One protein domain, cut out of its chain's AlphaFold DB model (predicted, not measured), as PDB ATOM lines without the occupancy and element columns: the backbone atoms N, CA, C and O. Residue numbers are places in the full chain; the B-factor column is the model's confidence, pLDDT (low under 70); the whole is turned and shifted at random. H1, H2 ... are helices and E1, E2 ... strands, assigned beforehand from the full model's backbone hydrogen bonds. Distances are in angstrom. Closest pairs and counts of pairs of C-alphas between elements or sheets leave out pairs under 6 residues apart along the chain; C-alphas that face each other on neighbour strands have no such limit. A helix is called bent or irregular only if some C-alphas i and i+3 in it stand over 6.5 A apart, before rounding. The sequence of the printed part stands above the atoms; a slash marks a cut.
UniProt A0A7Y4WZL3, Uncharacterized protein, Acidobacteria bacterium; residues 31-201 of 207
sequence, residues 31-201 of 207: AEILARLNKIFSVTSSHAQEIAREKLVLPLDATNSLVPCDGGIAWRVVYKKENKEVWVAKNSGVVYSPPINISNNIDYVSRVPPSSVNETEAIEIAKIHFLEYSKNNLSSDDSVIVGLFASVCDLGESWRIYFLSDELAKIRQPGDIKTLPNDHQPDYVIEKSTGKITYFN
ATOM      1  N   ALA A  31      18.775 -82.405   7.928       86.44
ATOM      2  CA  ALA A  31      19.258 -82.013   9.247       86.44
ATOM      3  C   ALA A  31      20.197 -80.798   9.172       86.44
ATOM      4  O   ALA A  31      20.106 -79.894  10.003       86.44
ATOM      5  N   GLU A  32      21.062 -80.739   8.155       90.50
ATOM      6  CA  GLU A  32      21.960 -79.604   7.924       90.50
ATOM      7  C   GLU A  32      21.188 -78.339   7.544       90.50
ATOM      8  O   GLU A  32      21.478 -77.270   8.089       90.50
ATOM      9  N   ILE A  33      20.158 -78.456   6.693       89.88
ATOM     10  CA  ILE A  33      19.277 -77.337   6.333       89.88
ATOM     11  C   ILE A  33      18.630 -76.758   7.598       89.88
ATOM     12  O   ILE A  33      18.760 -75.560   7.858       89.88
ATOM     13  N   LEU A  34      17.971 -77.588   8.415       90.56
ATOM     14  CA  LEU A  34      17.293 -77.128   9.634       90.56
ATOM     15  C   LEU A  34      18.275 -76.539  10.656       90.56
ATOM     16  O   LEU A  34      18.040 -75.451  11.190       90.56
ATOM     17  N   ALA A  35      19.413 -77.197  10.887       91.62
ATOM     18  CA  ALA A  35      20.441 -76.709  11.801       91.62
ATOM     19  C   ALA A  35      21.008 -75.350  11.361       91.62
ATOM     20  O   ALA A  35      21.236 -74.471  12.194       91.62
ATOM     21  N   ARG A  36      21.218 -75.148  10.056       93.38
ATOM     22  CA  ARG A  36      21.666 -73.868   9.499       93.38
ATOM     23  C   ARG A  36      20.606 -72.786   9.669       93.38
ATOM     24  O   ARG A  36      20.943 -71.688  10.109       93.38
ATOM     25  N   LEU A  37      19.341 -73.084   9.368       91.81
ATOM     26  CA  LEU A  37      18.233 -72.146   9.581       91.81
ATOM     27  C   LEU A  37      18.146 -71.707  11.052       91.81
ATOM     28  O   LEU A  37      18.038 -70.517  11.335       91.81
ATOM     29  N   ASN A  38      18.306 -72.637  11.994       92.62
ATOM     30  CA  ASN A  38      18.316 -72.335  13.429       92.62
ATOM     31  C   ASN A  38      19.458 -71.410  13.875       92.62
ATOM     32  O   ASN A  38      19.330 -70.758  14.905       92.62
ATOM     33  N   LYS A  39      20.560 -71.321  13.118       93.31
ATOM     34  CA  LYS A  39      21.677 -70.408  13.421       93.31
ATOM     35  C   LYS A  39      21.451 -68.984  12.924       93.31
ATOM     36  O   LYS A  39      22.010 -68.054  13.494       93.31
ATOM     37  N   ILE A  40      20.698 -68.815  11.839       93.38
ATOM     38  CA  ILE A  40      20.495 -67.499  11.209       93.38
ATOM     39  C   ILE A  40      19.261 -66.773  11.748       93.38
ATOM     40  O   ILE A  40      19.123 -65.566  11.555       93.38
ATOM     41  N   PHE A  41      18.353 -67.500  12.394       93.31
ATOM     42  CA  PHE A  41      17.152 -66.944  12.995       93.31
ATOM     43  C   PHE A  41      17.338 -66.666  14.488       93.31
ATOM     44  O   PHE A  41      18.052 -67.378  15.185       93.31
ATOM     45  N   SER A  42      16.683 -65.613  14.975       92.00
ATOM     46  CA  SER A  42      16.859 -65.093  16.333       92.00
ATOM     47  C   SER A  42      15.986 -65.789  17.377       92.00
ATOM     48  O   SER A  42      16.358 -65.847  18.548       92.00
ATOM     49  N   VAL A  43      14.822 -66.309  16.987       95.38
ATOM     50  CA  VAL A  43      13.910 -66.976  17.919       95.38
ATOM     51  C   VAL A  43      14.327 -68.431  18.074       95.38
ATOM     52  O   VAL A  43      14.231 -69.228  17.140       95.38
ATOM     53  N   THR A  44      14.758 -68.783  19.281       96.00
ATOM     54  CA  THR A  44      15.075 -70.157  19.680       96.00
ATOM     55  C   THR A  44      13.805 -70.963  19.959       96.00
ATOM     56  O   THR A  44      12.715 -70.408  20.114       96.00
ATOM     57  N   SER A  45      13.941 -72.285  20.080       95.38
ATOM     58  CA  SER A  45      12.835 -73.164  20.474       95.38
ATOM     59  C   SER A  45      12.257 -72.801  21.848       95.38
ATOM     60  O   SER A  45      11.038 -72.773  22.002       95.38
ATOM     61  N   SER A  46      13.110 -72.455  22.819       96.12
ATOM     62  CA  SER A  46      12.690 -72.033  24.163       96.12
ATOM     63  C   SER A  46      11.884 -70.734  24.136       96.12
ATOM     64  O   SER A  46      10.794 -70.670  24.699       96.12
ATOM     65  N   HIS A  47      12.362 -69.723  23.405       97.12
ATOM     66  CA  HIS A  47      11.654 -68.453  23.262       97.12
ATOM     67  C   HIS A  47      10.317 -68.643  22.525       97.12
ATOM     68  O   HIS A  47       9.303 -68.051  22.890       97.12
ATOM     69  N   ALA A  48      10.264 -69.537  21.533       95.69
ATOM     70  CA  ALA A  48       9.008 -69.888  20.882       95.69
ATOM     71  C   ALA A  48       8.009 -70.572  21.827       95.69
ATOM     72  O   ALA A  48       6.812 -70.303  21.728       95.69
ATOM     73  N   GLN A  49       8.464 -71.424  22.755       95.94
ATOM     74  CA  GLN A  49       7.590 -72.009  23.777       95.94
ATOM     75  C   GLN A  49       6.999 -70.935  24.697       95.94
ATOM     76  O   GLN A  49       5.811 -71.003  25.005       95.94
ATOM     77  N   GLU A  50       7.781 -69.929  25.091       95.94
ATOM     78  CA  GLU A  50       7.295 -68.800  25.896       95.94
ATOM     79  C   GLU A  50       6.204 -68.014  25.155       95.94
ATOM     80  O   GLU A  50       5.102 -67.847  25.683       95.94
ATOM     81  N   ILE A  51       6.463 -67.640  23.897       94.94
ATOM     82  CA  ILE A  51       5.496 -66.947  23.032       94.94
ATOM     83  C   ILE A  51       4.215 -67.778  22.865       94.94
ATOM     84  O   ILE A  51       3.100 -67.262  22.980       94.94
ATOM     85  N   ALA A  52       4.347 -69.082  22.611       93.62
ATOM     86  CA  ALA A  52       3.207 -69.976  22.441       93.62
ATOM     87  C   ALA A  52       2.391 -70.131  23.732       93.62
ATOM     88  O   ALA A  52       1.160 -70.116  23.682       93.62
ATOM     89  N   ARG A  53       3.055 -70.242  24.888       94.81
ATOM     90  CA  ARG A  53       2.409 -70.310  26.205       94.81
ATOM     91  C   ARG A  53       1.543 -69.080  26.454       94.81
ATOM     92  O   ARG A  53       0.392 -69.218  26.864       94.81
ATOM     93  N   GLU A  54       2.085 -67.894  26.192       93.81
ATOM     94  CA  GLU A  54       1.364 -66.627  26.342       93.81
ATOM     95  C   GLU A  54       0.195 -66.532  25.370       93.81
ATOM     96  O   GLU A  54      -0.922 -66.206  25.774       93.81
ATOM     97  N   LYS A  55       0.416 -66.901  24.104       92.31
ATOM     98  CA  LYS A  55      -0.638 -66.893  23.088       92.31
ATOM     99  C   LYS A  55      -1.807 -67.807  23.445       92.31
ATOM    100  O   LYS A  55      -2.957 -67.450  23.194       92.31
ATOM    101  N   LEU A  56      -1.511 -68.983  23.990       90.38
ATOM    102  CA  LEU A  56      -2.504 -69.968  24.413       90.38
ATOM    103  C   LEU A  56      -3.095 -69.670  25.800       90.38
ATOM    104  O   LEU A  56      -3.976 -70.408  26.234       90.38
ATOM    105  N   VAL A  57      -2.642 -68.606  26.476       92.12
ATOM    106  CA  VAL A  57      -3.072 -68.214  27.829       92.12
ATOM    107  C   VAL A  57      -2.889 -69.366  28.827       92.12
ATOM    108  O   VAL A  57      -3.775 -69.701  29.612       92.12
ATOM    109  N   LEU A  58      -1.726 -70.018  28.769       91.31
ATOM    110  CA  LEU A  58      -1.397 -71.162  29.617       91.31
ATOM    111  C   LEU A  58      -0.641 -70.731  30.886       91.31
ATOM    112  O   LEU A  58       0.160 -69.785  30.844       91.31
ATOM    113  N   PRO A  59      -0.829 -71.450  32.009       92.56
ATOM    114  CA  PRO A  59      -0.076 -71.191  33.231       92.56
ATOM    115  C   PRO A  59       1.423 -71.494  33.040       92.56
ATOM    116  O   PRO A  59       1.821 -72.204  32.116       92.56
ATOM    117  N   LEU A  60       2.280 -70.920  33.895       89.31
ATOM    118  CA  LEU A  60       3.745 -71.017  33.760       89.31
ATOM    119  C   LEU A  60       4.262 -72.468  33.798       89.31
ATOM    120  O   LEU A  60       5.195 -72.821  33.076       89.31
ATOM    121  N   ASP A  61       3.619 -73.322  34.589       89.81
ATOM    122  CA  ASP A  61       3.928 -74.747  34.729       89.81
ATOM    123  C   ASP A  61       3.549 -75.585  33.490       89.81
ATOM    124  O   ASP A  61       4.007 -76.721  33.340       89.81
ATOM    125  N   ALA A  62       2.781 -75.028  32.546       90.75
ATOM    126  CA  ALA A  62       2.420 -75.706  31.301       90.75
ATOM    127  C   ALA A  62       3.586 -75.832  30.305       90.75
ATOM    128  O   ALA A  62       3.469 -76.589  29.341       90.75
ATOM    129  N   THR A  63       4.713 -75.147  30.529       87.12
ATOM    130  CA  THR A  63       5.874 -75.134  29.616       87.12
ATOM    131  C   THR A  63       6.393 -76.542  29.300       87.12
ATOM    132  O   THR A  63       6.668 -76.854  28.145       87.12
ATOM    133  N   ASN A  64       6.393 -77.453  30.279       88.19
ATOM    134  CA  ASN A  64       6.814 -78.855  30.093       88.19
ATOM    135  C   ASN A  64       5.862 -79.676  29.198       88.19
ATOM    136  O   ASN A  64       6.181 -80.787  28.771       88.19
ATOM    137  N   SER A  65       4.662 -79.155  28.938       91.75
ATOM    138  CA  SER A  65       3.668 -79.760  28.048       91.75
ATOM    139  C   SER A  65       3.692 -79.165  26.637       91.75
ATOM    140  O   SER A  65       2.942 -79.642  25.783       91.75
ATOM    141  N   LEU A  66       4.525 -78.145  26.392       93.62
ATOM    142  CA  LEU A  66       4.737 -77.544  25.080       93.62
ATOM    143  C   LEU A  66       5.913 -78.225  24.385       93.62
ATOM    144  O   LEU A  66       7.016 -78.255  24.921       93.62
ATOM    145  N   VAL A  67       5.692 -78.732  23.178       93.88
ATOM    146  CA  VAL A  67       6.736 -79.338  22.348       93.88
ATOM    147  C   VAL A  67       7.002 -78.434  21.147       93.88
ATOM    148  O   VAL A  67       6.088 -78.229  20.347       93.88
ATOM    149  N   PRO A  68       8.212 -77.871  21.002       93.75
ATOM    150  CA  PRO A  68       8.588 -77.108  19.824       93.75
ATOM    151  C   PRO A  68       9.041 -78.058  18.712       93.75
ATOM    152  O   PRO A  68      10.040 -78.759  18.841       93.75
ATOM    153  N   CYS A  69       8.320 -78.047  17.601       91.44
ATOM    154  CA  CYS A  69       8.651 -78.771  16.383       91.44
ATOM    155  C   CYS A  69       9.277 -77.810  15.364       91.44
ATOM    156  O   CYS A  69       8.806 -76.680  15.187       91.44
ATOM    157  N   ASP A  70      10.330 -78.245  14.675       91.50
ATOM    158  CA  ASP A  70      11.011 -77.409  13.690       91.50
ATOM    159  C   ASP A  70      10.260 -77.403  12.344       91.50
ATOM    160  O   ASP A  70      10.266 -78.385  11.610       91.50
ATOM    161  N   GLY A  71       9.608 -76.295  11.990       88.75
ATOM    162  CA  GLY A  71       8.928 -76.117  10.700       88.75
ATOM    163  C   GLY A  71       9.784 -75.441   9.620       88.75
ATOM    164  O   GLY A  71       9.231 -74.873   8.679       88.75
ATOM    165  N   GLY A  72      11.110 -75.396   9.775       89.38
ATOM    166  CA  GLY A  72      12.022 -74.660   8.899       89.38
ATOM    167  C   GLY A  72      12.100 -73.178   9.267       89.38
ATOM    168  O   GLY A  72      13.015 -72.764   9.980       89.38
ATOM    169  N   ILE A  73      11.135 -72.377   8.803       90.31
ATOM    170  CA  ILE A  73      11.086 -70.909   9.015       90.31
ATOM    171  C   ILE A  73      10.219 -70.468  10.203       90.31
ATOM    172  O   ILE A  73      10.247 -69.303  10.601       90.31
ATOM    173  N   ALA A  74       9.458 -71.390  10.787       91.25
ATOM    174  CA  ALA A  74       8.683 -71.176  12.003       91.25
ATOM    175  C   ALA A  74       8.880 -72.346  12.968       91.25
ATOM    176  O   ALA A  74       9.108 -73.481  12.549       91.25
ATOM    177  N   TRP A  75       8.775 -72.065  14.261       93.12
ATOM    178  CA  TRP A  75       8.533 -73.082  15.273       93.12
ATOM    179  C   TRP A  75       7.048 -73.406  15.302       93.12
ATOM    180  O   TRP A  75       6.215 -72.501  15.343       93.12
ATOM    181  N   ARG A  76       6.714 -74.691  15.320       90.50
ATOM    182  CA  ARG A  76       5.353 -75.171  15.555       90.50
ATOM    183  C   ARG A  76       5.311 -75.708  16.970       90.50
ATOM    184  O   ARG A  76       5.901 -76.743  17.254       90.50
ATOM    185  N   VAL A  77       4.694 -74.974  17.880       92.62
ATOM    186  CA  VAL A  77       4.675 -75.330  19.295       92.62
ATOM    187  C   VAL A  77       3.351 -76.000  19.624       92.62
ATOM    188  O   VAL A  77       2.292 -75.379  19.528       92.62
ATOM    189  N   VAL A  78       3.419 -77.269  20.017       90.62
ATOM    190  CA  VAL A  78       2.254 -78.105  20.315       90.62
ATOM    191  C   VAL A  78       2.053 -78.207  21.819       90.62
ATOM    192  O   VAL A  78       2.918 -78.699  22.540       90.62
ATOM    193  N   TYR A  79       0.887 -77.796  22.304       90.88
ATOM    194  CA  TYR A  79       0.432 -78.056  23.661       90.88
ATOM    195  C   TYR A  79      -0.238 -79.426  23.737       90.88
ATOM    196  O   TYR A  79      -1.407 -79.588  23.381       90.88
ATOM    197  N   LYS A  80       0.511 -80.420  24.226       86.44
ATOM    198  CA  LYS A  80       0.116 -81.837  24.196       86.44
ATOM    199  C   LYS A  80      -1.216 -82.132  24.885       86.44
ATOM    200  O   LYS A  80      -1.971 -82.960  24.394       86.44
ATOM    201  N   LYS A  81      -1.520 -81.455  26.000       86.06
ATOM    202  CA  LYS A  81      -2.717 -81.744  26.815       86.06
ATOM    203  C   LYS A  81      -4.030 -81.484  26.076       86.06
ATOM    204  O   LYS A  81      -4.999 -82.195  26.301       86.06
ATOM    205  N   GLU A  82      -4.054 -80.474  25.211       83.12
ATOM    206  CA  GLU A  82      -5.253 -80.077  24.459       83.12
ATOM    207  C   GLU A  82      -5.063 -80.214  22.944       83.12
ATOM    208  O   GLU A  82      -5.912 -79.772  22.178       83.12
ATOM    209  N   ASN A  83      -3.936 -80.788  22.510       78.69
ATOM    210  CA  ASN A  83      -3.541 -80.908  21.107       78.69
ATOM    211  C   ASN A  83      -3.643 -79.584  20.317       78.69
ATOM    212  O   ASN A  83      -3.942 -79.576  19.123       78.69
ATOM    213  N   LYS A  84      -3.396 -78.451  20.988       84.38
ATOM    214  CA  LYS A  84      -3.387 -77.116  20.372       84.38
ATOM    215  C   LYS A  84      -2.012 -76.828  19.789       84.38
ATOM    216  O   LYS A  84      -1.005 -77.152  20.409       84.38
ATOM    217  N   GLU A  85      -1.956 -76.177  18.636       87.06
ATOM    218  CA  GLU A  85      -0.706 -75.783  17.982       87.06
ATOM    219  C   GLU A  85      -0.667 -74.260  17.789       87.06
ATOM    220  O   GLU A  85      -1.677 -73.644  17.445       87.06
ATOM    221  N   VAL A  86       0.497 -73.653  18.029       88.50
ATOM    222  CA  VAL A  86       0.787 -72.243  17.734       88.50
ATOM    223  C   VAL A  86       2.052 -72.151  16.912       88.50
ATOM    224  O   VAL A  86       3.010 -72.880  17.152       88.50
ATOM    225  N   TRP A  87       2.057 -71.255  15.931       89.88
ATOM    226  CA  TRP A  87       3.197 -71.080  15.052       89.88
ATOM    227  C   TRP A  87       3.890 -69.779  15.368       89.88
ATOM    228  O   TRP A  87       3.255 -68.729  15.407       89.88
ATOM    229  N   VAL A  88       5.196 -69.855  15.563       91.81
ATOM    230  CA  VAL A  88       6.022 -68.717  15.937       91.81
ATOM    231  C   VAL A  88       7.088 -68.530  14.870       91.81
ATOM    232  O   VAL A  88       7.940 -69.397  14.669       91.81
ATOM    233  N   ALA A  89       7.040 -67.402  14.165       91.50
ATOM    234  CA  ALA A  89       8.020 -67.046  13.148       91.50
ATOM    235  C   ALA A  89       9.434 -67.044  13.743       91.50
ATOM    236  O   ALA A  89       9.689 -66.334  14.719       91.50
ATOM    237  N   LYS A  90      10.384 -67.771  13.142       92.44
ATOM    238  CA  LYS A  90      11.745 -67.829  13.699       92.44
ATOM    239  C   LYS A  90      12.504 -66.504  13.588       92.44
ATOM    240  O   LYS A  90      13.393 -66.222  14.384       92.44
ATOM    241  N   ASN A  91      12.163 -65.678  12.601       91.12
ATOM    242  CA  ASN A  91      12.834 -64.404  12.347       91.12
ATOM    243  C   ASN A  91      12.359 -63.250  13.247       91.12
ATOM    244  O   ASN A  91      13.090 -62.277  13.406       91.12
ATOM    245  N   SER A  92      11.139 -63.319  13.782       91.38
ATOM    246  CA  SER A  92      10.476 -62.157  14.391       91.38
ATOM    247  C   SER A  92       9.666 -62.467  15.645       91.38
ATOM    248  O   SER A  92       9.279 -61.541  16.349       91.38
ATOM    249  N   GLY A  93       9.373 -63.738  15.928       91.50
ATOM    250  CA  GLY A  93       8.506 -64.129  17.042       91.50
ATOM    251  C   GLY A  93       7.024 -63.863  16.780       91.50
ATOM    252  O   GLY A  93       6.188 -64.162  17.630       91.50
ATOM    253  N   VAL A  94       6.677 -63.328  15.603       90.88
ATOM    254  CA  VAL A  94       5.286 -63.104  15.212       90.88
ATOM    255  C   VAL A  94       4.548 -64.434  15.203       90.88
ATOM    256  O   VAL A  94       5.024 -65.433  14.662       90.88
ATOM    257  N   VAL A  95       3.368 -64.427  15.810       89.00
ATOM    258  CA  VAL A  95       2.504 -65.595  15.860       89.00
ATOM    259  C   VAL A  95       1.581 -65.627  14.650       89.00
ATOM    260  O   VAL A  95       0.836 -64.673  14.419       89.00
ATOM    261  N   TYR A  96       1.560 -66.759  13.953       79.38
ATOM    262  CA  TYR A  96       0.541 -67.087  12.955       79.38
ATOM    263  C   TYR A  96      -0.421 -68.114  13.559       79.38
ATOM    264  O   TYR A  96      -0.021 -68.977  14.343       79.38
ATOM    265  N   SER A  97      -1.716 -67.968  13.292       62.72
ATOM    266  CA  SER A  97      -2.750 -68.808  13.896       62.72
ATOM    267  C   SER A  97      -3.805 -69.139  12.849       62.72
ATOM    268  O   SER A  97      -4.208 -68.255  12.095       62.72
ATOM    269  N   PRO A  98      -4.291 -70.384  12.871       54.88
ATOM    270  CA  PRO A  98      -5.340 -70.691  13.835       54.88
ATOM    271  C   PRO A  98      -4.947 -71.792  14.832       54.88
ATOM    272  O   PRO A  98      -4.121 -72.650  14.521       54.88
ATOM    273  N   PRO A  99      -5.564 -71.818  16.028       52.31
ATOM    274  CA  PRO A  99      -5.542 -72.991  16.888       52.31
ATOM    275  C   PRO A  99      -6.341 -74.094  16.190       52.31
ATOM    276  O   PRO A  99      -7.570 -74.132  16.251       52.31
ATOM    277  N   ILE A 100      -5.654 -74.960  15.459       55.59
ATOM    278  CA  ILE A 100      -6.304 -76.054  14.745       55.59
ATOM    279  C   ILE A 100      -6.436 -77.219  15.718       55.59
ATOM    280  O   ILE A 100      -5.440 -77.792  16.154       55.59
ATOM    281  N   ASN A 101      -7.678 -77.579  16.040       53.84
ATOM    282  CA  ASN A 101      -7.973 -78.901  16.574       53.84
ATOM    283  C   ASN A 101      -7.725 -79.894  15.442       53.84
ATOM    284  O   ASN A 101      -8.498 -79.954  14.485       53.84
ATOM    285  N   ILE A 102      -6.631 -80.645  15.526       55.66
ATOM    286  CA  ILE A 102      -6.371 -81.735  14.590       55.66
ATOM    287  C   ILE A 102      -7.409 -82.818  14.892       55.66
ATOM    288  O   ILE A 102      -7.268 -83.556  15.864       55.66
ATOM    289  N   SER A 103      -8.503 -82.858  14.127       49.81
ATOM    290  CA  SER A 103      -9.511 -83.906  14.279       49.81
ATOM    291  C   SER A 103      -9.007 -85.190  13.628       49.81
ATOM    292  O   SER A 103      -8.763 -85.222  12.421       49.81
ATOM    293  N   ASN A 104      -8.884 -86.238  14.438       49.78
ATOM    294  CA  ASN A 104      -8.566 -87.605  14.037       49.78
ATOM    295  C   ASN A 104      -9.646 -88.114  13.081       49.78
ATOM    296  O   ASN A 104     -10.805 -88.175  13.486       49.78
ATOM    297  N   ASN A 105      -9.315 -88.462  11.840       49.56
ATOM    298  CA  ASN A 105     -10.300 -89.120  10.974       49.56
ATOM    299  C   ASN A 105      -9.672 -89.927   9.838       49.56
ATOM    300  O   ASN A 105     -10.181 -89.937   8.720       49.56
ATOM    301  N   ILE A 106      -8.556 -90.607  10.113       56.12
ATOM    302  CA  ILE A 106      -8.016 -91.610   9.193       56.12
ATOM    303  C   ILE A 106      -7.685 -92.867   9.996       56.12
ATOM    304  O   ILE A 106      -6.942 -92.816  10.971       56.12
ATOM    305  N   ASP A 107      -8.287 -93.988   9.595       54.84
ATOM    306  CA  ASP A 107      -8.003 -95.330  10.106       54.84
ATOM    307  C   ASP A 107      -7.100 -96.061   9.100       54.84
ATOM    308  O   ASP A 107      -7.512 -97.016   8.446       54.84
ATOM    309  N   TYR A 108      -5.857 -95.597   8.942       59.88
ATOM    310  CA  TYR A 108      -4.841 -96.341   8.191       59.88
ATOM    311  C   TYR A 108      -3.877 -97.002   9.169       59.88
ATOM    312  O   TYR A 108      -3.114 -96.340   9.876       59.88
ATOM    313  N   VAL A 109      -3.919 -98.330   9.220       59.97
ATOM    314  CA  VAL A 109      -2.989 -99.136  10.011       59.97
ATOM    315  C   VAL A 109      -1.849 -99.557   9.092       59.97
ATOM    316  O   VAL A 109      -2.063-100.292   8.127       59.97
ATOM    317  N   SER A 110      -0.642 -99.072   9.388       58.38
ATOM    318  CA  SER A 110       0.568 -99.538   8.718       58.38
ATOM    319  C   SER A 110       0.727-101.049   8.910       58.38
ATOM    320  O   SER A 110       0.384-101.594   9.956       58.38
ATOM    321  N   ARG A 111       1.273-101.747   7.911       60.62
ATOM    322  CA  ARG A 111       1.553-103.195   7.993       60.62
ATOM    323  C   ARG A 111       2.811-103.520   8.816       60.62
ATOM    324  O   ARG A 111       3.230-104.676   8.846       60.62
ATOM    325  N   VAL A 112       3.437-102.513   9.429       53.75
ATOM    326  CA  VAL A 112       4.662-102.653  10.225       53.75
ATOM    327  C   VAL A 112       4.321-103.271  11.602       53.75
ATOM    328  O   VAL A 112       3.306-102.895  12.185       53.75
ATOM    329  N   PRO A 113       5.097-104.254  12.114       53.47
ATOM    330  CA  PRO A 113       4.766-105.031  13.321       53.47
ATOM    331  C   PRO A 113       4.703-104.190  14.617       53.47
ATOM    332  O   PRO A 113       5.211-103.073  14.636       53.47
ATOM    333  N   PRO A 114       4.171-104.736  15.737       56.00
ATOM    334  CA  PRO A 114       3.826-103.997  16.965       56.00
ATOM    335  C   PRO A 114       5.024-103.589  17.850       56.00
ATOM    336  O   PRO A 114       4.887-103.446  19.064       56.00
ATOM    337  N   SER A 115       6.219-103.431  17.280       68.44
ATOM    338  CA  SER A 115       7.312-102.752  17.977       68.44
ATOM    339  C   SER A 115       7.082-101.245  17.947       68.44
ATOM    340  O   SER A 115       6.542-100.718  16.977       68.44
ATOM    341  N   SER A 116       7.523-100.542  18.994       83.75
ATOM    342  CA  SER A 116       7.481 -99.082  19.018       83.75
ATOM    343  C   SER A 116       8.195 -98.515  17.788       83.75
ATOM    344  O   SER A 116       9.403 -98.705  17.640       83.75
ATOM    345  N   VAL A 117       7.450 -97.815  16.942       90.19
ATOM    346  CA  VAL A 117       7.921 -97.165  15.724       90.19
ATOM    347  C   VAL A 117       8.884 -96.049  16.101       90.19
ATOM    348  O   VAL A 117       8.525 -95.133  16.848       90.19
ATOM    349  N   ASN A 118      10.110 -96.112  15.591       92.56
ATOM    350  CA  ASN A 118      11.097 -95.048  15.747       92.56
ATOM    351  C   ASN A 118      10.892 -93.924  14.709       92.56
ATOM    352  O   ASN A 118      10.050 -94.019  13.818       92.56
ATOM    353  N   GLU A 119      11.661 -92.840  14.820       92.31
ATOM    354  CA  GLU A 119      11.549 -91.678  13.928       92.31
ATOM    355  C   GLU A 119      11.722 -92.046  12.444       92.31
ATOM    356  O   GLU A 119      10.926 -91.632  11.603       92.31
ATOM    357  N   THR A 120      12.736 -92.853  12.113       92.56
ATOM    358  CA  THR A 120      13.026 -93.257  10.730       92.56
ATOM    359  C   THR A 120      11.899 -94.103  10.144       92.56
ATOM    360  O   THR A 120      11.483 -93.877   9.010       92.56
ATOM    361  N   GLU A 121      11.361 -95.033  10.930       92.75
ATOM    362  CA  GLU A 121      10.219 -95.857  10.531       92.75
ATOM    363  C   GLU A 121       8.956 -95.011  10.335       92.75
ATOM    364  O   GLU A 121       8.223 -95.220   9.372       92.75
ATOM    365  N   ALA A 122       8.713 -94.015  11.191       92.94
ATOM    366  CA  ALA A 122       7.573 -93.113  11.049       92.94
ATOM    367  C   ALA A 122       7.651 -92.284   9.757       92.94
ATOM    368  O   ALA A 122       6.650 -92.140   9.053       92.94
ATOM    369  N   ILE A 123       8.843 -91.779   9.416       92.19
ATOM    370  CA  ILE A 123       9.087 -91.084   8.144       92.19
ATOM    371  C   ILE A 123       8.775 -92.008   6.969       92.19
ATOM    372  O   ILE A 123       8.111 -91.587   6.023       92.19
ATOM    373  N   GLU A 124       9.235 -93.257   7.021       92.00
ATOM    374  CA  GLU A 124       9.023 -94.211   5.936       92.00
ATOM    375  C   GLU A 124       7.542 -94.576   5.773       92.00
ATOM    376  O   GLU A 124       7.026 -94.550   4.656       92.00
ATOM    377  N   ILE A 125       6.816 -94.799   6.875       92.12
ATOM    378  CA  ILE A 125       5.358 -95.011   6.858       92.12
ATOM    379  C   ILE A 125       4.645 -93.823   6.196       92.12
ATOM    380  O   ILE A 125       3.803 -94.022   5.318       92.12
ATOM    381  N   ALA A 126       4.997 -92.589   6.576       91.44
ATOM    382  CA  ALA A 126       4.412 -91.383   5.992       91.44
ATOM    383  C   ALA A 126       4.701 -91.266   4.488       91.44
ATOM    384  O   ALA A 126       3.804 -90.935   3.714       91.44
ATOM    385  N   LYS A 127       5.937 -91.557   4.059       89.81
ATOM    386  CA  LYS A 127       6.340 -91.519   2.645       89.81
ATOM    387  C   LYS A 127       5.597 -92.554   1.807       89.81
ATOM    388  O   LYS A 127       5.050 -92.199   0.766       89.81
ATOM    389  N   ILE A 128       5.550 -93.806   2.265       90.19
ATOM    390  CA  ILE A 128       4.854 -94.893   1.565       90.19
ATOM    391  C   ILE A 128       3.374 -94.541   1.406       90.19
ATOM    392  O   ILE A 128       2.864 -94.554   0.287       90.19
ATOM    393  N   HIS A 129       2.708 -94.140   2.493       89.62
ATOM    394  CA  HIS A 129       1.300 -93.748   2.432       89.62
ATOM    395  C   HIS A 129       1.075 -92.550   1.500       89.62
ATOM    396  O   HIS A 129       0.102 -92.530   0.749       89.62
ATOM    397  N   PHE A 130       1.975 -91.562   1.504       87.00
ATOM    398  CA  PHE A 130       1.881 -90.396   0.623       87.00
ATOM    399  C   PHE A 130       1.911 -90.811  -0.850       87.00
ATOM    400  O   PHE A 130       1.039 -90.408  -1.615       87.00
ATOM    401  N   LEU A 131       2.872 -91.651  -1.239       85.94
ATOM    402  CA  LEU A 131       3.004 -92.146  -2.610       85.94
ATOM    403  C   LEU A 131       1.798 -93.001  -3.026       85.94
ATOM    404  O   LEU A 131       1.241 -92.802  -4.108       85.94
ATOM    405  N   GLU A 132       1.346 -93.906  -2.152       87.44
ATOM    406  CA  GLU A 132       0.146 -94.717  -2.383       87.44
ATOM    407  C   GLU A 132      -1.093 -93.836  -2.588       87.44
ATOM    408  O   GLU A 132      -1.849 -94.032  -3.544       87.44
ATOM    409  N   TYR A 133      -1.296 -92.839  -1.722       84.94
ATOM    410  CA  TYR A 133      -2.425 -91.923  -1.813       84.94
ATOM    411  C   TYR A 133      -2.387 -91.104  -3.109       84.94
ATOM    412  O   TYR A 133      -3.398 -91.041  -3.812       84.94
ATOM    413  N   SER A 134      -1.235 -90.528  -3.457       83.19
ATOM    414  CA  SER A 134      -1.045 -89.710  -4.662       83.19
ATOM    415  C   SER A 134      -1.289 -90.491  -5.946       83.19
ATOM    416  O   SER A 134      -2.018 -90.031  -6.829       83.19
ATOM    417  N   LYS A 135      -0.754 -91.711  -6.028       84.00
ATOM    418  CA  LYS A 135      -0.947 -92.586  -7.184       84.00
ATOM    419  C   LYS A 135      -2.410 -92.993  -7.349       84.00
ATOM    420  O   LYS A 135      -2.946 -92.930  -8.454       84.00
ATOM    421  N   ASN A 136      -3.058 -93.394  -6.255       84.19
ATOM    422  CA  ASN A 136      -4.403 -93.964  -6.300       84.19
ATOM    423  C   ASN A 136      -5.513 -92.912  -6.425       84.19
ATOM    424  O   ASN A 136      -6.547 -93.205  -7.018       84.19
ATOM    425  N   ASN A 137      -5.320 -91.706  -5.882       81.81
ATOM    426  CA  ASN A 137      -6.381 -90.693  -5.815       81.81
ATOM    427  C   ASN A 137      -6.150 -89.498  -6.745       81.81
ATOM    428  O   ASN A 137      -7.109 -88.811  -7.086       81.81
ATOM    429  N   LEU A 138      -4.901 -89.225  -7.137       79.06
ATOM    430  CA  LEU A 138      -4.530 -87.994  -7.846       79.06
ATOM    431  C   LEU A 138      -3.854 -88.263  -9.194       79.06
ATOM    432  O   LEU A 138      -3.460 -87.317  -9.873       79.06
ATOM    433  N   SER A 139      -3.704 -89.538  -9.578       78.31
ATOM    434  CA  SER A 139      -3.024 -89.969 -10.813       78.31
ATOM    435  C   SER A 139      -1.648 -89.320 -11.003       78.31
ATOM    436  O   SER A 139      -1.193 -89.125 -12.128       78.31
ATOM    437  N   SER A 140      -1.005 -88.961  -9.893       74.81
ATOM    438  CA  SER A 140       0.309 -88.331  -9.870       74.81
ATOM    439  C   SER A 140       1.388 -89.408  -9.783       74.81
ATOM    440  O   SER A 140       1.159 -90.468  -9.195       74.81
ATOM    441  N   ASP A 141       2.546 -89.149 -10.385       75.00
ATOM    442  CA  ASP A 141       3.710 -90.027 -10.278       75.00
ATOM    443  C   ASP A 141       4.527 -89.722  -9.013       75.00
ATOM    444  O   ASP A 141       4.197 -88.822  -8.240       75.00
ATOM    445  N   ASP A 142       5.611 -90.467  -8.799       72.94
ATOM    446  CA  ASP A 142       6.463 -90.343  -7.611       72.94
ATOM    447  C   ASP A 142       7.190 -88.983  -7.520       72.94
ATOM    448  O   ASP A 142       7.801 -88.678  -6.493       72.94
ATOM    449  N   SER A 143       7.123 -88.128  -8.554       72.31
ATOM    450  CA  SER A 143       7.787 -86.819  -8.547       72.31
ATOM    451  C   SER A 143       7.212 -85.851  -7.509       72.31
ATOM    452  O   SER A 143       7.897 -84.912  -7.113       72.31
ATOM    453  N   VAL A 144       6.002 -86.104  -6.994       70.62
ATOM    454  CA  VAL A 144       5.338 -85.244  -5.996       70.62
ATOM    455  C   VAL A 144       6.079 -85.134  -4.663       70.62
ATOM    456  O   VAL A 144       5.840 -84.186  -3.917       70.62
ATOM    457  N   ILE A 145       6.961 -86.087  -4.344       71.19
ATOM    458  CA  ILE A 145       7.791 -86.039  -3.132       71.19
ATOM    459  C   ILE A 145       9.205 -85.510  -3.402       71.19
ATOM    460  O   ILE A 145       9.961 -85.240  -2.467       71.19
ATOM    461  N   VAL A 146       9.582 -85.356  -4.675       77.69
ATOM    462  CA  VAL A 146      10.888 -84.819  -5.055       77.69
ATOM    463  C   VAL A 146      10.953 -83.357  -4.621       77.69
ATOM    464  O   VAL A 146      10.071 -82.558  -4.922       77.69
ATOM    465  N   GLY A 147      12.005 -83.021  -3.878       78.00
ATOM    466  CA  GLY A 147      12.180 -81.697  -3.282       78.00
ATOM    467  C   GLY A 147      11.435 -81.491  -1.960       78.00
ATOM    468  O   GLY A 147      11.346 -80.367  -1.471       78.00
ATOM    469  N   LEU A 148      10.924 -82.563  -1.346       85.31
ATOM    470  CA  LEU A 148      10.417 -82.542   0.022       85.31
ATOM    471  C   LEU A 148      11.318 -83.353   0.959       85.31
ATOM    472  O   LEU A 148      11.867 -84.393   0.593       85.31
ATOM    473  N   PHE A 149      11.420 -82.913   2.209       87.81
ATOM    474  CA  PHE A 149      12.037 -83.681   3.285       87.81
ATOM    475  C   PHE A 149      11.203 -83.642   4.562       87.81
ATOM    476  O   PHE A 149      10.475 -82.687   4.804       87.81
ATOM    477  N   ALA A 150      11.308 -84.676   5.392       89.38
ATOM    478  CA  ALA A 150      10.553 -84.750   6.636       89.38
ATOM    479  C   ALA A 150      11.238 -83.955   7.756       89.38
ATOM    480  O   ALA A 150      12.434 -84.106   8.002       89.38
ATOM    481  N   SER A 151      10.450 -83.156   8.464       90.25
ATOM    482  CA  SER A 151      10.717 -82.724   9.829       90.25
ATOM    483  C   SER A 151       9.786 -83.481  10.767       90.25
ATOM    484  O   SER A 151       8.574 -83.534  10.533       90.25
ATOM    485  N   VAL A 152      10.350 -84.080  11.812       91.38
ATOM    486  CA  VAL A 152       9.618 -84.942  12.741       91.38
ATOM    487  C   VAL A 152       9.638 -84.353  14.137       91.38
ATOM    488  O   VAL A 152      10.624 -83.774  14.585       91.38
ATOM    489  N   CYS A 153       8.518 -84.502  14.831       91.25
ATOM    490  CA  CYS A 153       8.336 -84.037  16.187       91.25
ATOM    491  C   CYS A 153       7.818 -85.156  17.084       91.25
ATOM    492  O   CYS A 153       6.835 -85.828  16.757       91.25
ATOM    493  N   ASP A 154       8.474 -85.323  18.227       92.69
ATOM    494  CA  ASP A 154       8.094 -86.285  19.251       92.69
ATOM    495  C   ASP A 154       7.032 -85.690  20.190       92.69
ATOM    496  O   ASP A 154       7.318 -84.789  20.981       92.69
ATOM    497  N   LEU A 155       5.803 -86.209  20.138       90.00
ATOM    498  CA  LEU A 155       4.708 -85.788  21.019       90.00
ATOM    499  C   LEU A 155       4.475 -86.744  22.205       90.00
ATOM    500  O   LEU A 155       3.462 -86.631  22.896       90.00
ATOM    501  N   GLY A 156       5.410 -87.653  22.487       89.44
ATOM    502  CA  GLY A 156       5.289 -88.717  23.484       89.44
ATOM    503  C   GLY A 156       4.804 -90.012  22.840       89.44
ATOM    504  O   GLY A 156       5.620 -90.829  22.418       89.44
ATOM    505  N   GLU A 157       3.485 -90.169  22.724       90.06
ATOM    506  CA  GLU A 157       2.834 -91.381  22.190       90.06
ATOM    507  C   GLU A 157       2.695 -91.386  20.660       90.06
ATOM    508  O   GLU A 157       2.306 -92.387  20.058       90.06
ATOM    509  N   SER A 158       3.006 -90.268  20.004       91.88
ATOM    510  CA  SER A 158       2.910 -90.136  18.554       91.88
ATOM    511  C   SER A 158       4.062 -89.337  17.960       91.88
ATOM    512  O   SER A 158       4.690 -88.503  18.618       91.88
ATOM    513  N   TRP A 159       4.327 -89.608  16.687       93.56
ATOM    514  CA  TRP A 159       5.138 -88.783  15.808       93.56
ATOM    515  C   TRP A 159       4.232 -87.814  15.064       93.56
ATOM    516  O   TRP A 159       3.221 -88.222  14.488       93.56
ATOM    517  N   ARG A 160       4.608 -86.537  15.022       91.00
ATOM    518  CA  ARG A 160       4.020 -85.565  14.098       91.00
ATOM    519  C   ARG A 160       5.039 -85.240  13.018       91.00
ATOM    520  O   ARG A 160       6.174 -84.902  13.340       91.00
ATOM    521  N   ILE A 161       4.640 -85.364  11.758       91.56
ATOM    522  CA  ILE A 161       5.538 -85.215  10.610       91.56
ATOM    523  C   ILE A 161       5.040 -84.080   9.724       91.56
ATOM    524  O   ILE A 161       3.849 -83.982   9.420       91.56
ATOM    525  N   TYR A 162       5.987 -83.250   9.308       88.44
ATOM    526  CA  TYR A 162       5.813 -82.186   8.334       88.44
ATOM    527  C   TYR A 162       6.766 -82.459   7.179       88.44
ATOM    528  O   TYR A 162       7.976 -82.530   7.385       88.44
ATOM    529  N   PHE A 163       6.258 -82.596   5.965       88.31
ATOM    530  CA  PHE A 163       7.096 -82.489   4.788       88.31
ATOM    531  C   PHE A 163       7.403 -81.009   4.565       88.31
ATOM    532  O   PHE A 163       6.543 -80.150   4.684       88.31
ATOM    533  N   LEU A 164       8.663 -80.676   4.335       86.69
ATOM    534  CA  LEU A 164       9.150 -79.323   4.115       86.69
ATOM    535  C   LEU A 164       9.825 -79.277   2.754       86.69
ATOM    536  O   LEU A 164      10.463 -80.242   2.346       86.69
ATOM    537  N   SER A 165       9.700 -78.151   2.059       85.94
ATOM    538  CA  SER A 165      10.358 -77.980   0.766       85.94
ATOM    539  C   SER A 165      11.862 -77.771   0.933       85.94
ATOM    540  O   SER A 165      12.315 -77.017   1.795       85.94
ATOM    541  N   ASP A 166      12.638 -78.397   0.062       82.69
ATOM    542  CA  ASP A 166      14.070 -78.174  -0.120       82.69
ATOM    543  C   ASP A 166      14.421 -76.751  -0.588       82.69
ATOM    544  O   ASP A 166      15.566 -76.332  -0.459       82.69
ATOM    545  N   GLU A 167      13.452 -75.947  -1.033       86.19
ATOM    546  CA  GLU A 167      13.610 -74.510  -1.282       86.19
ATOM    547  C   GLU A 167      14.076 -73.764  -0.022       86.19
ATOM    548  O   GLU A 167      14.744 -72.730  -0.105       86.19
ATOM    549  N   LEU A 168      13.813 -74.321   1.166       86.69
ATOM    550  CA  LEU A 168      14.405 -73.871   2.427       86.69
ATOM    551  C   LEU A 168      15.943 -73.896   2.401       86.69
ATOM    552  O   LEU A 168      16.600 -73.086   3.066       86.69
ATOM    553  N   ALA A 169      16.535 -74.771   1.589       86.94
ATOM    554  CA  ALA A 169      17.963 -74.810   1.325       86.94
ATOM    555  C   ALA A 169      18.468 -73.586   0.557       86.94
ATOM    556  O   ALA A 169      19.678 -73.453   0.428       86.94
ATOM    557  N   LYS A 170      17.614 -72.673   0.075       89.00
ATOM    558  CA  LYS A 170      18.025 -71.410  -0.571       89.00
ATOM    559  C   LYS A 170      18.055 -70.220   0.387       89.00
ATOM    560  O   LYS A 170      18.722 -69.231   0.102       89.00
ATOM    561  N   ILE A 171      17.387 -70.316   1.536       89.12
ATOM    562  CA  ILE A 171      17.365 -69.259   2.555       89.12
ATOM    563  C   ILE A 171      18.730 -69.219   3.240       89.12
ATOM    564  O   ILE A 171      19.191 -70.241   3.745       89.12
ATOM    565  N   ARG A 172      19.398 -68.069   3.264       90.12
ATOM    566  CA  ARG A 172      20.720 -67.873   3.887       90.12
ATOM    567  C   ARG A 172      20.694 -66.830   4.999       90.12
ATOM    568  O   ARG A 172      21.541 -66.880   5.883       90.12
ATOM    569  N   GLN A 173      19.707 -65.946   4.993       90.88
ATOM    570  CA  GLN A 173      19.509 -64.894   5.988       90.88
ATOM    571  C   GLN A 173      18.009 -64.598   6.170       90.88
ATOM    572  O   GLN A 173      17.208 -64.922   5.289       90.88
ATOM    573  N   PRO A 174      17.597 -63.944   7.273       85.06
ATOM    574  CA  PRO A 174      16.183 -63.670   7.533       85.06
ATOM    575  C   PRO A 174      15.447 -62.889   6.438       85.06
ATOM    576  O   PRO A 174      14.257 -63.116   6.228       85.06
ATOM    577  N   GLY A 175      16.150 -62.002   5.726       85.69
ATOM    578  CA  GLY A 175      15.589 -61.206   4.630       85.69
ATOM    579  C   GLY A 175      15.242 -62.000   3.367       85.69
ATOM    580  O   GLY A 175      14.537 -61.478   2.509       85.69
ATOM    581  N   ASP A 176      15.686 -63.257   3.247       85.69
ATOM    582  CA  ASP A 176      15.401 -64.087   2.068       85.69
ATOM    583  C   ASP A 176      13.985 -64.693   2.100       85.69
ATOM    584  O   ASP A 176      13.519 -65.253   1.103       85.69
ATOM    585  N   ILE A 177      13.280 -64.592   3.235       83.31
ATOM    586  CA  ILE A 177      11.899 -65.062   3.376       83.31
ATOM    587  C   ILE A 177      10.978 -64.131   2.581       83.31
ATOM    588  O   ILE A 177      10.633 -63.038   3.027       83.31
ATOM    589  N   LYS A 178      10.546 -64.580   1.400       74.50
ATOM    590  CA  LYS A 178       9.616 -63.827   0.539       74.50
ATOM    591  C   LYS A 178       8.155 -63.975   0.954       74.50
ATOM    592  O   LYS A 178       7.348 -63.089   0.694       74.50
ATOM    593  N   THR A 179       7.813 -65.098   1.571       67.94
ATOM    594  CA  THR A 179       6.457 -65.421   2.004       67.94
ATOM    595  C   THR A 179       6.502 -66.052   3.383       67.94
ATOM    596  O   THR A 179       7.349 -66.894   3.680       67.94
ATOM    597  N   LEU A 180       5.584 -65.615   4.237       64.88
ATOM    598  CA  LEU A 180       5.380 -66.229   5.539       64.88
ATOM    599  C   LEU A 180       4.865 -67.665   5.360       64.88
ATOM    600  O   LEU A 180       4.249 -67.970   4.330       64.88
ATOM    601  N   PRO A 181       5.137 -68.560   6.325       61.31
ATOM    602  CA  PRO A 181       4.653 -69.928   6.241       61.31
ATOM    603  C   PRO A 181       3.123 -69.911   6.150       61.31
ATOM    604  O   PRO A 181       2.454 -69.288   6.969       61.31
ATOM    605  N   ASN A 182       2.577 -70.556   5.116       55.81
ATOM    606  CA  ASN A 182       1.130 -70.747   4.980       55.81
ATOM    607  C   ASN A 182       0.633 -71.664   6.101       55.81
ATOM    608  O   ASN A 182       1.407 -72.532   6.495       55.81
ATOM    609  N   ASP A 183      -0.632 -71.524   6.524       59.78
ATOM    610  CA  ASP A 183      -1.340 -72.271   7.594       59.78
ATOM    611  C   ASP A 183      -1.476 -73.797   7.348       59.78
ATOM    612  O   ASP A 183      -2.537 -74.411   7.461       59.78
ATOM    613  N   HIS A 184      -0.392 -74.438   6.948       67.31
ATOM    614  CA  HIS A 184      -0.285 -75.848   6.649       67.31
ATOM    615  C   HIS A 184      -0.217 -76.705   7.923       67.31
ATOM    616  O   HIS A 184       0.827 -76.788   8.569       67.31
ATOM    617  N   GLN A 185      -1.317 -77.376   8.265       74.44
ATOM    618  CA  GLN A 185      -1.385 -78.436   9.290       74.44
ATOM    619  C   GLN A 185      -0.251 -79.473   9.109       74.44
ATOM    620  O   GLN A 185       0.356 -79.506   8.039       74.44
ATOM    621  N   PRO A 186       0.088 -80.307  10.114       81.12
ATOM    622  CA  PRO A 186       0.990 -81.432   9.861       81.12
ATOM    623  C   PRO A 186       0.529 -82.262   8.673       81.12
ATOM    624  O   PRO A 186      -0.660 -82.322   8.386       81.12
ATOM    625  N   ASP A 187       1.459 -82.922   8.002       87.25
ATOM    626  CA  ASP A 187       1.101 -83.863   6.946       87.25
ATOM    627  C   ASP A 187       0.615 -85.173   7.557       87.25
ATOM    628  O   ASP A 187      -0.334 -85.769   7.057       87.25
ATOM    629  N   TYR A 188       1.225 -85.598   8.673       90.56
ATOM    630  CA  TYR A 188       0.912 -86.862   9.338       90.56
ATOM    631  C   TYR A 188       0.971 -86.774  10.866       90.56
ATOM    632  O   TYR A 188       1.812 -86.079  11.443       90.56
ATOM    633  N   VAL A 189       0.118 -87.567  11.522       90.81
ATOM    634  CA  VAL A 189       0.280 -87.978  12.924       90.81
ATOM    635  C   VAL A 189       0.243 -89.502  12.995       90.81
ATOM    636  O   VAL A 189      -0.744 -90.120  12.589       90.81
ATOM    637  N   ILE A 190       1.310 -90.104  13.517       91.19
ATOM    638  CA  ILE A 190       1.515 -91.556  13.552       91.19
ATOM    639  C   ILE A 190       1.664 -92.012  15.000       91.19
ATOM    640  O   ILE A 190       2.517 -91.507  15.724       91.19
ATOM    641  N   GLU A 191       0.844 -92.963  15.433       91.25
ATOM    642  CA  GLU A 191       0.944 -93.577  16.757       91.25
ATOM    643  C   GLU A 191       2.231 -94.410  16.866       91.25
ATOM    644  O   GLU A 191       2.501 -95.259  16.017       91.25
ATOM    645  N   LYS A 192       3.029 -94.195  17.921       91.88
ATOM    646  CA  LYS A 192       4.313 -94.894  18.075       91.88
ATOM    647  C   LYS A 192       4.153 -96.377  18.368       91.88
ATOM    648  O   LYS A 192       4.977 -97.166  17.936       91.88
ATOM    649  N   SER A 193       3.128 -96.768  19.116       90.56
ATOM    650  CA  SER A 193       2.929 -98.160  19.540       90.56
ATOM    651  C   SER A 193       2.533 -99.087  18.387       90.56
ATOM    652  O   SER A 193       2.796-100.285  18.453       90.56
ATOM    653  N   THR A 194       1.902 -98.547  17.340       88.69
ATOM    654  CA  THR A 194       1.290 -99.343  16.265       88.69
ATOM    655  C   THR A 194       1.741 -98.949  14.861       88.69
ATOM    656  O   THR A 194       1.485 -99.684  13.913       88.69
ATOM    657  N   GLY A 195       2.335 -97.764  14.680       89.19
ATOM    658  CA  GLY A 195       2.546 -97.185  13.354       89.19
ATOM    659  C   GLY A 195       1.256 -96.759  12.648       89.19
ATOM    660  O   GLY A 195       1.284 -96.471  11.450       89.19
ATOM    661  N   LYS A 196       0.115 -96.723  13.348       89.31
ATOM    662  CA  LYS A 196      -1.162 -96.272  12.790       89.31
ATOM    663  C   LYS A 196      -1.104 -94.782  12.465       89.31
ATOM    664  O   LYS A 196      -0.799 -93.959  13.327       89.31
ATOM    665  N   ILE A 197      -1.473 -94.425  11.240       89.88
ATOM    666  CA  ILE A 197      -1.698 -93.035  10.845       89.88
ATOM    667  C   ILE A 197      -3.069 -92.641  11.389       89.88
ATOM    668  O   ILE A 197      -4.088 -93.174  10.960       89.88
ATOM    669  N   THR A 198      -3.084 -91.732  12.358       86.19
ATOM    670  CA  THR A 198      -4.304 -91.239  13.030       86.19
ATOM    671  C   THR A 198      -4.833 -89.953  12.402       86.19
ATOM    672  O   THR A 198      -5.992 -89.568  12.588       86.19
ATOM    673  N   TYR A 199      -3.977 -89.291  11.630       86.56
ATOM    674  CA  TYR A 199      -4.293 -88.095  10.882       86.56
ATOM    675  C   TYR A 199      -3.369 -87.991   9.671       86.56
ATOM    676  O   TYR A 199      -2.170 -88.261   9.771       86.56
ATOM    677  N   PHE A 200      -3.941 -87.559   8.554       86.81
ATOM    678  CA  PHE A 200      -3.223 -87.230   7.337       86.81
ATOM    679  C   PHE A 200      -3.881 -86.031   6.655       86.81
ATOM    680  O   PHE A 200      -5.106 -85.963   6.528       86.81
ATOM    681  N   ASN A 201      -3.052 -85.086   6.228       82.19
ATOM    682  CA  ASN A 201      -3.464 -83.943   5.436       82.19
ATOM    683  C   ASN A 201      -2.553 -83.809   4.229       82.19
ATOM    684  O   ASN A 201      -1.336 -83.919   4.318       82.19
TER     685      ASN A 201
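What this domain is: This is residues 31 to 201 of the 207 residues of an uncharacterized protein of Acidobacteria bacterium (UniProt A0A7Y4WZL3). Two small antiparallel sheets stand partly face to face as a sandwich, closest along E1 and E4, and each has a helix over one face: H2 packs on E1-E2-E3 and H4 on E4-E5-E6-E7. H1 and H6 come close to each other, and the long stretch of residues 90 to 118 leads from the one sheet-and-helix half to the other. The printed part has 171 residues, with six named helices and seven named strands in the order H1 H2 H3 E1 E2 E3 H4 H5 E4 E5 H6 E6 E7; the class is mixed. It is compact, with a radius of gyration of the C-alphas of 16.2 A and spans of 40 by 37 by 25 A.

Where its parts are: Find C-alpha 31 at (19.258, -82.013, 9.247); there H1 begins, residues 31 to 40, 14.7 A long. H2 is residues 45 to 55, 15.1 A, and H3 residues 60 to 65, only just irregular, with C-alphas 61 and 64 6.8 A apart. E1 is residues 66 to 70, E2 74 to 79 and E3 84 to 89, 16.8 A. Find C-alpha 119 at (11.549, -91.678, 13.928); from there H4 runs 27.3 A to residue 138. Next come H5, residues 142 to 145, E4, 148 to 154, 19.7 A, E5, 158 to 165, 22.8 A, and H6, 166 to 170. E6 is residues 188 to 191, and E7, 197 to 200, ends at C-alpha 200, (-3.223, -87.230, 7.337).

How they stand to each other: H1 only grazes the sheet E1-E2-E3 with residues 34 to 38, and is close to but not clearly touching H6, C-alphas 33 and 169 being 5.8 A apart. H2 is on that sheet at a height of 7.9 A, the two forming two layers; its closest C-alphas to E3 are Ala 52 and Val 86, 5.8 A. H3 touches H2 at a steep tilt of 59 degrees, closest at the C-alphas of Gln 49 and Thr 63, 6.8 A. E1, E2 and E3 form a meander, each strand the antiparallel neighbour of the one before; look at N 67 and O 78, 2.8 A, and N 75 and O 88, 2.8 A. In the sandwich, two sheets face to face with best planes 35 degrees apart, the closest C-alphas of E1 and E4 are Cys 69 and Cys 153, 5.3 A. H4 is on the sheet E4-E5-E6-E7 at a height of 6.6 A, again two layers, and touches H5 with residues 131 to 135 alone, closest at the C-alphas of Leu 131 and Asp 142, 6.3 A. Across that sheet see N 149 and O 164, 2.8 A, N 159 and O 190, 2.8 A, and N 189 and O 199, 3.0 A. Every O i to N i+4 pair is within hydrogen-bond range in H1, H2 and H4; H3 has 0 of 2, with 2 of 3 O i to N i+3 pairs, H6 0 of 1, with 2 of 2, and H5 is too short for an i+4 pair.

The domain as a whole: The two farthest C-alphas, Leu 60 and Ser 139, are 48.9 A apart. The printed part has no cut; the links E3 to H4, 29 residues, and H6 to E6, 17 residues, are long. Mean pLDDT of the printed part is 84.1, and residues 97 to 115 and 179 to 184 are under 70.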